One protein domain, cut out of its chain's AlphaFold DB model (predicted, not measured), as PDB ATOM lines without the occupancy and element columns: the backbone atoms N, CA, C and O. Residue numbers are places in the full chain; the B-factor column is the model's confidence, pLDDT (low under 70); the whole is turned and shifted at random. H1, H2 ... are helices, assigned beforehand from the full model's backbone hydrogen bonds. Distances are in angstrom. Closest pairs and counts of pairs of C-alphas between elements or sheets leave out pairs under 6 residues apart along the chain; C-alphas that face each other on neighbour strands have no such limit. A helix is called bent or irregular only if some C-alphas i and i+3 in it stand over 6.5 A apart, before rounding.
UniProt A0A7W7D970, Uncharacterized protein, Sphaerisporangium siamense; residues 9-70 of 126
ATOM      1  N   ALA A   9     -13.087  86.869   2.891       55.88
ATOM      2  CA  ALA A   9     -12.414  88.035   3.457       55.88
ATOM      3  C   ALA A   9     -12.217  89.138   2.395       55.88
ATOM      4  O   ALA A   9     -11.313  89.070   1.562       55.88
ATOM      5  N   VAL A  10     -13.049  90.183   2.429       56.66
ATOM      6  CA  VAL A  10     -12.817  91.406   1.649       56.66
ATOM      7  C   VAL A  10     -11.666  92.161   2.301       56.66
ATOM      8  O   VAL A  10     -11.824  92.782   3.354       56.66
ATOM      9  N   ARG A  11     -10.487  92.095   1.682       57.00
ATOM     10  CA  ARG A  11      -9.324  92.880   2.095       57.00
ATOM     11  C   ARG A  11      -9.475  94.292   1.531       57.00
ATOM     12  O   ARG A  11      -9.102  94.550   0.389       57.00
ATOM     13  N   VAL A  12     -10.024  95.201   2.335       61.75
ATOM     14  CA  VAL A  12     -10.020  96.635   2.017       61.75
ATOM     15  C   VAL A  12      -8.561  97.092   1.957       61.75
ATOM     16  O   VAL A  12      -7.827  96.976   2.942       61.75
ATOM     17  N   ARG A  13      -8.110  97.546   0.782       65.44
ATOM     18  CA  ARG A  13      -6.775  98.130   0.621       65.44
ATOM     19  C   ARG A  13      -6.836  99.581   1.074       65.44
ATOM     20  O   ARG A  13      -7.459 100.409   0.424       65.44
ATOM     21  N   TRP A  14      -6.192  99.858   2.196       71.88
ATOM     22  CA  TRP A  14      -5.985 101.214   2.679       71.88
ATOM     23  C   TRP A  14      -4.772 101.809   1.966       71.88
ATOM     24  O   TRP A  14      -3.747 101.134   1.834       71.88
ATOM     25  N   SER A  15      -4.895 103.046   1.489       71.69
ATOM     26  CA  SER A  15      -3.762 103.810   0.971       71.69
ATOM     27  C   SER A  15      -2.740 104.061   2.081       71.69
ATOM     28  O   SER A  15      -3.078 104.080   3.269       71.69
ATOM     29  N   ALA A  16      -1.478 104.250   1.689       68.88
ATOM     30  CA  ALA A  16      -0.403 104.548   2.630       68.88
ATOM     31  C   ALA A  16      -0.721 105.799   3.461       68.88
ATOM     32  O   ALA A  16      -0.448 105.801   4.653       68.88
ATOM     33  N   ASP A  17      -1.380 106.792   2.862       76.62
ATOM     34  CA  ASP A  17      -1.740 108.073   3.485       76.62
ATOM     35  C   ASP A  17      -2.902 107.964   4.479       76.62
ATOM     36  O   ASP A  17      -3.081 108.819   5.343       76.62
ATOM     37  N   THR A  18      -3.718 106.913   4.377       83.94
ATOM     38  CA  THR A  18      -4.909 106.731   5.216       83.94
ATOM     39  C   THR A  18      -4.882 105.362   5.892       83.94
ATOM     40  O   THR A  18      -5.693 104.490   5.580       83.94
ATOM     41  N   PRO A  19      -3.959 105.123   6.840       86.88
ATOM     42  CA  PRO A  19      -3.899 103.853   7.543       86.88
ATOM     43  C   PRO A  19      -5.166 103.639   8.389       86.88
ATOM     44  O   PRO A  19      -5.659 104.579   9.031       86.88
ATOM     45  N   PRO A  20      -5.656 102.389   8.476       88.50
ATOM     46  CA  PRO A  20      -6.833 102.070   9.268       88.50
ATOM     47  C   PRO A  20      -6.614 102.405  10.742       88.50
ATOM     48  O   PRO A  20      -5.485 102.433  11.252       88.50
ATOM     49  N   LYS A  21      -7.721 102.619  11.460       89.38
ATOM     50  CA  LYS A  21      -7.681 102.844  12.907       89.38
ATOM     51  C   LYS A  21      -6.973 101.662  13.586       89.38
ATOM     52  O   LYS A  21      -7.258 100.515  13.233       89.38
ATOM     53  N   PRO A  22      -6.096 101.897  14.580       91.44
ATOM     54  CA  PRO A  22      -5.368 100.821  15.255       91.44
ATOM     55  C   PRO A  22      -6.303  99.729  15.776       91.44
ATOM     56  O   PRO A  22      -6.081  98.557  15.493       91.44
ATOM     57  N   LEU A  23      -7.403 100.151  16.408       92.44
ATOM     58  CA  LEU A  23      -8.446  99.307  17.002       92.44
ATOM     59  C   LEU A  23      -9.595  98.959  16.037       92.44
ATOM     60  O   LEU A  23     -10.624  98.433  16.452       92.44
ATOM     61  N   GLY A  24      -9.462  99.288  14.750       90.00
ATOM     62  CA  GLY A  24     -10.438  98.895  13.737       90.00
ATOM     63  C   GLY A  24     -10.435  97.383  13.506       90.00
ATOM     64  O   GLY A  24      -9.436  96.716  13.774       90.00
ATOM     65  N   CYS A  25     -11.525  96.854  12.957       89.88
ATOM     66  CA  CYS A  25     -11.707  95.443  12.626       89.88
ATOM     67  C   CYS A  25     -10.464  94.832  11.967       89.88
ATOM     68  O   CYS A  25      -9.791  95.459  11.133       89.88
ATOM     69  N   ARG A  26     -10.162  93.588  12.332       89.62
ATOM     70  CA  ARG A  26      -9.062  92.793  11.782       89.62
ATOM     71  C   ARG A  26      -9.061  92.748  10.253       89.62
ATOM     72  O   ARG A  26      -7.994  92.820   9.643       89.62
ATOM     73  N   TRP A  27     -10.243  92.642   9.655       85.56
ATOM     74  CA  TRP A  27     -10.425  92.346   8.235       85.56
ATOM     75  C   TRP A  27     -10.523  93.606   7.376       85.56
ATOM     76  O   TRP A  27      -9.774  93.757   6.413       85.56
ATOM     77  N   CYS A  28     -11.410  94.531   7.748       84.06
ATOM     78  CA  CYS A  28     -11.659  95.745   6.972       84.06
ATOM     79  C   CYS A  28     -11.049  97.012   7.575       84.06
ATOM     80  O   CYS A  28     -10.914  97.992   6.859       84.06
ATOM     81  N   GLY A  29     -10.661  97.031   8.854       86.56
ATOM     82  CA  GLY A  29     -10.136  98.234   9.518       86.56
ATOM     83  C   GLY A  29     -11.196  99.254   9.959       86.56
ATOM     84  O   GLY A  29     -10.837 100.256  10.582       86.56
ATOM     85  N   HIS A  30     -12.484  99.002   9.700       86.25
ATOM     86  CA  HIS A  30     -13.591  99.833  10.187       86.25
ATOM     87  C   HIS A  30     -13.864  99.619  11.684       86.25
ATOM     88  O   HIS A  30     -13.585  98.545  12.220       86.25
ATOM     89  N   PRO A  31     -14.405 100.622  12.390       87.19
ATOM     90  CA  PRO A  31     -14.764 100.486  13.799       87.19
ATOM     91  C   PRO A  31     -15.923  99.487  14.017       87.19
ATOM     92  O   PRO A  31     -16.631  99.145  13.065       87.19
ATOM     93  N   PRO A  32     -16.131  99.014  15.259       84.75
ATOM     94  CA  PRO A  32     -17.170  98.030  15.576       84.75
ATOM     95  C   PRO A  32     -18.570  98.488  15.154       84.75
ATOM     96  O   PRO A  32     -19.213  97.772  14.394       84.75
ATOM     97  N   TYR A  33     -18.961  99.730  15.467       83.19
ATOM     98  CA  TYR A  33     -20.280 100.285  15.112       83.19
ATOM     99  C   TYR A  33     -20.601 100.251  13.610       83.19
ATOM    100  O   TYR A  33     -21.761 100.264  13.211       83.19
ATOM    101  N   SER A  34     -19.584 100.218  12.743       80.88
ATOM    102  CA  SER A  34     -19.801 100.136  11.302       80.88
ATOM    103  C   SER A  34     -20.363  98.776  10.890       80.88
ATOM    104  O   SER A  34     -21.045  98.678   9.877       80.88
ATOM    105  N   HIS A  35     -20.095  97.710  11.642       79.19
ATOM    106  CA  HIS A  35     -20.592  96.367  11.334       79.19
ATOM    107  C   HIS A  35     -22.094  96.258  11.634       79.19
ATOM    108  O   HIS A  35     -22.813  95.571  10.912       79.19
ATOM    109  N   ASP A  36     -22.585  97.077  12.565       75.56
ATOM    110  CA  ASP A  36     -23.995  97.174  12.944       75.56
ATOM    111  C   ASP A  36     -24.780  98.214  12.134       75.56
ATOM    112  O   ASP A  36     -25.996  98.301  12.272       75.56
ATOM    113  N   ALA A  37     -24.161  98.890  11.160       71.31
ATOM    114  CA  ALA A  37     -24.855  99.814  10.257       71.31
ATOM    115  C   ALA A  37     -25.232  99.163   8.910       71.31
ATOM    116  O   ALA A  37     -24.362  98.789   8.123       71.31
ATOM    117  N   THR A  38     -26.534  99.055   8.614       65.06
ATOM    118  CA  THR A  38     -27.064  98.434   7.374       65.06
ATOM    119  C   THR A  38     -26.671  99.186   6.107       65.06
ATOM    120  O   THR A  38     -26.607  98.594   5.034       65.06
ATOM    121  N   SER A  39     -26.337 100.466   6.244       63.31
ATOM    122  CA  SER A  39     -25.938 101.354   5.156       63.31
ATOM    123  C   SER A  39     -24.517 101.129   4.642       63.31
ATOM    124  O   SER A  39     -24.159 101.698   3.613       63.31
ATOM    125  N   LEU A  40     -23.688 100.330   5.323       63.25
ATOM    126  CA  LEU A  40     -22.279 100.231   4.968       63.25
ATOM    127  C   LEU A  40     -21.955  98.958   4.154       63.25
ATOM    128  O   LEU A  40     -22.264  97.837   4.573       63.25
ATOM    129  N   PRO A  41     -21.288  99.103   2.991       59.69
ATOM    130  CA  PRO A  41     -21.065  98.008   2.045       59.69
ATOM    131  C   PRO A  41     -20.092  96.921   2.538       59.69
ATOM    132  O   PRO A  41     -20.044  95.841   1.946       59.69
ATOM    133  N   HIS A  42     -19.344  97.136   3.631       62.78
ATOM    134  CA  HIS A  42     -18.386  96.149   4.162       62.78
ATOM    135  C   HIS A  42     -19.045  94.952   4.867       62.78
ATOM    136  O   HIS A  42     -18.367  93.953   5.109       62.78
ATOM    137  N   ARG A  43     -20.357  95.005   5.148       58.03
ATOM    138  CA  ARG A  43     -21.122  93.954   5.854       58.03
ATOM    139  C   ARG A  43     -21.126  92.573   5.193       58.03
ATOM    140  O   ARG A  43     -21.491  91.593   5.830       58.03
ATOM    141  N   ARG A  44     -20.776  92.455   3.913       58.94
ATOM    142  CA  ARG A  44     -21.117  91.251   3.132       58.94
ATOM    143  C   ARG A  44     -20.186  90.049   3.334       58.94
ATOM    144  O   ARG A  44     -20.430  89.010   2.732       58.94
ATOM    145  N   ALA A  45     -19.130  90.169   4.139       69.88
ATOM    146  CA  ALA A  45     -17.997  89.248   4.053       69.88
ATOM    147  C   ALA A  45     -17.409  88.750   5.382       69.88
ATOM    148  O   ALA A  45     -16.717  87.736   5.366       69.88
ATOM    149  N   HIS A  46     -17.620  89.448   6.501       77.38
ATOM    150  CA  HIS A  46     -17.054  89.085   7.806       77.38
ATOM    151  C   HIS A  46     -17.737  89.843   8.953       77.38
ATOM    152  O   HIS A  46     -18.313  90.911   8.750       77.38
ATOM    153  N   GLN A  47     -17.622  89.295  10.162       81.56
ATOM    154  CA  GLN A  47     -18.014  89.961  11.404       81.56
ATOM    155  C   GLN A  47     -16.867  90.828  11.934       81.56
ATOM    156  O   GLN A  47     -15.715  90.684  11.507       81.56
ATOM    157  N   TRP A  48     -17.176  91.740  12.859       87.19
ATOM    158  CA  TRP A  48     -16.127  92.467  13.561       87.19
ATOM    159  C   TRP A  48     -15.272  91.485  14.363       87.19
ATOM    160  O   TRP A  48     -15.786  90.640  15.089       87.19
ATOM    161  N   GLU A  49     -13.958  91.629  14.246       89.56
ATOM    162  CA  GLU A  49     -13.000  90.899  15.064       89.56
ATOM    163  C   GLU A  49     -11.902  91.859  15.504       89.56
ATOM    164  O   GLU A  49     -11.460  92.721  14.728       89.56
ATOM    165  N   GLN A  50     -11.461  91.710  16.751       92.38
ATOM    166  CA  GLN A  50     -10.381  92.514  17.299       92.38
ATOM    167  C   GLN A  50      -9.088  92.293  16.485       92.38
ATOM    168  O   GLN A  50      -8.734  91.154  16.173       92.38
ATOM    169  N   PRO A  51      -8.366  93.362  16.104       92.69
ATOM    170  CA  PRO A  51      -7.093  93.222  15.410       92.69
ATOM    171  C   PRO A  51      -6.043  92.573  16.313       92.69
ATOM    172  O   PRO A  51      -6.013  92.794  17.524       92.69
ATOM    173  N   THR A  52      -5.121  91.824  15.713       93.50
ATOM    174  CA  THR A  52      -4.035  91.202  16.476       93.50
ATOM    175  C   THR A  52      -3.064  92.258  17.022       93.50
ATOM    176  O   THR A  52      -2.906  93.330  16.421       93.50
ATOM    177  N   PRO A  53      -2.316  91.966  18.103       94.62
ATOM    178  CA  PRO A  53      -1.292  92.879  18.619       94.62
ATOM    179  C   PRO A  53      -0.249  93.294  17.574       94.62
ATOM    180  O   PRO A  53       0.230  94.429  17.575       94.62
ATOM    181  N   ALA A  54       0.099  92.394  16.650       90.62
ATOM    182  CA  ALA A  54       0.997  92.702  15.540       90.62
ATOM    183  C   ALA A  54       0.368  93.701  14.553       90.62
ATOM    184  O   ALA A  54       1.009  94.686  14.183       90.62
ATOM    185  N   GLN A  55      -0.903  93.505  14.181       90.75
ATOM    186  CA  GLN A  55      -1.632  94.437  13.315       90.75
ATOM    187  C   GLN A  55      -1.786  95.815  13.965       90.75
ATOM    188  O   GLN A  55      -1.569  96.829  13.301       90.75
ATOM    189  N   MET A  56      -2.105  95.872  15.261       93.00
ATOM    190  CA  MET A  56      -2.204  97.132  16.003       93.00
ATOM    191  C   MET A  56      -0.879  97.901  15.986       93.00
ATOM    192  O   MET A  56      -0.860  99.087  15.647       93.00
ATOM    193  N   ARG A  57       0.243  97.222  16.273       92.69
ATOM    194  CA  ARG A  57       1.586  97.826  16.230       92.69
ATOM    195  C   ARG A  57       1.942  98.351  14.841       92.69
ATOM    196  O   ARG A  57       2.426  99.477  14.737       92.69
ATOM    197  N   ALA A  58       1.660  97.582  13.790       90.44
ATOM    198  CA  ALA A  58       1.906  97.999  12.410       90.44
ATOM    199  C   ALA A  58       1.091  99.250  12.042       90.44
ATOM    200  O   ALA A  58       1.648 100.229  11.549       90.44
ATOM    201  N   ARG A  59      -0.208  99.274  12.371       90.75
ATOM    202  CA  ARG A  59      -1.080 100.437  12.132       90.75
ATOM    203  C   ARG A  59      -0.597 101.675  12.887       90.75
ATOM    204  O   ARG A  59      -0.536 102.758  12.311       90.75
ATOM    205  N   MET A  60      -0.200 101.522  14.150       91.25
ATOM    206  CA  MET A  60       0.378 102.612  14.943       91.25
ATOM    207  C   MET A  60       1.707 103.114  14.373       91.25
ATOM    208  O   MET A  60       1.970 104.312  14.401       91.25
ATOM    209  N   ALA A  61       2.560 102.228  13.856       90.06
ATOM    210  CA  ALA A  61       3.804 102.625  13.201       90.06
ATOM    211  C   ALA A  61       3.537 103.453  11.933       90.06
ATOM    212  O   ALA A  61       4.124 104.523  11.787       90.06
ATOM    213  N   SER A  62       2.607 103.022  11.075       89.19
ATOM    214  CA  SER A  62       2.205 103.796   9.892       89.19
ATOM    215  C   SER A  62       1.639 105.162  10.276       89.19
ATOM    216  O   SER A  62       2.060 106.177   9.734       89.19
ATOM    217  N   ARG A  63       0.749 105.219  11.275       90.38
ATOM    218  CA  ARG A  63       0.176 106.488  11.755       90.38
ATOM    219  C   ARG A  63       1.225 107.440  12.320       90.38
ATOM    220  O   ARG A  63       1.125 108.634  12.069       90.38
ATOM    221  N   ARG A  64       2.236 106.926  13.031       90.06
ATOM    222  CA  ARG A  64       3.369 107.735  13.516       90.06
ATOM    223  C   ARG A  64       4.167 108.342  12.368       90.06
ATOM    224  O   ARG A  64       4.439 109.533  12.409       90.06
ATOM    225  N   ARG A  65       4.488 107.550  11.337       88.56
ATOM    226  CA  ARG A  65       5.215 108.034  10.145       88.56
ATOM    227  C   ARG A  65       4.473 109.154   9.413       88.56
ATOM    228  O   ARG A  65       5.115 110.009   8.826       88.56
ATOM    229  N   LEU A  66       3.144 109.154   9.480       89.19
ATOM    230  CA  LEU A  66       2.279 110.143   8.831       89.19
ATOM    231  C   LEU A  66       1.858 111.295   9.758       89.19
ATOM    232  O   LEU A  66       1.009 112.092   9.380       89.19
ATOM    233  N   GLY A  67       2.354 111.350  11.001       90.25
ATOM    234  CA  GLY A  67       1.935 112.374  11.969       90.25
ATOM    235  C   GLY A  67       0.458 112.293  12.388       90.25
ATOM    236  O   GLY A  67      -0.083 113.247  12.932       90.25
ATOM    237  N   LEU A  68      -0.213 111.157  12.162       87.38
ATOM    238  CA  LEU A  68      -1.636 110.940  12.477       87.38
ATOM    239  C   LEU A  68      -1.878 110.437  13.909       87.38
ATOM    240  O   LEU A  68      -3.015 110.129  14.292       87.38
ATOM    241  N   CYS A  69      -0.811 110.242  14.680       82.19
ATOM    242  CA  CYS A  69      -0.909 110.040  16.117       82.19
ATOM    243  C   CYS A  69      -1.096 111.406  16.769       82.19
ATOM    244  O   CYS A  69      -0.379 112.339  16.427       82.19
ATOM    245  N   ALA A  70      -2.036 111.522  17.709       71.81
ATOM    246  CA  ALA A  70      -2.105 112.713  18.538       71.81
ATOM    247  C   ALA A  70      -0.768 112.835  19.281       71.81
ATOM    248  O   ALA A  70      -0.474 112.031  20.167       71.81
TER     249      ALA A  70
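AT A GLANCE: This is residues 9 to 70 of the 126 residues of an uncharacterized protein of Sphaerisporangium siamense (UniProt A0A7W7D970). This domain has little regular structure: H3, the one longer helix, stands at one end, two short helices, H1 and H2, stand at the other, and the unnamed stretch of residues 9 to 31 winds between. The printed part has 62 residues, with 21 in three named helices, H1, H2, H3 along the chain, and no named strand; its class is all helix. It is compact, with a radius of gyration of the C-alphas of 11.8 A, yet elongated, spanning 33 by 21 by 20 A.

IN THESE COORDINATES: H3, residues 53 to 65, runs 18.5 A from C-alpha 53 at (-1.292, 92.879, 18.619) to C-alpha 65 at (5.215, 108.034, 10.145). H1 is residues 32 to 35, with C-alpha 32 at (-17.170, 98.030, 15.576). H2, residues 41 to 44, is irregular, but only just: C-alphas 41 and 44 are 6.8 A apart.

HOW THE PARTS SIT: H3 is apart from H1 and H2. H1 and H2 are close but not clearly touching; their closest C-alphas, of His 35 and Arg 43, are 6.0 A apart. In H3 every O i to N i+4 pair is within hydrogen-bond range; H1 and H2 are too short for such a pair.

THE WHOLE: The C-alphas farthest apart, of Thr 38 and Arg 65, are 33.8 A apart. The printed part has no cut and no long link. Model pLDDT is under 70 at residues 9 to 13, 16 and 38 to 45.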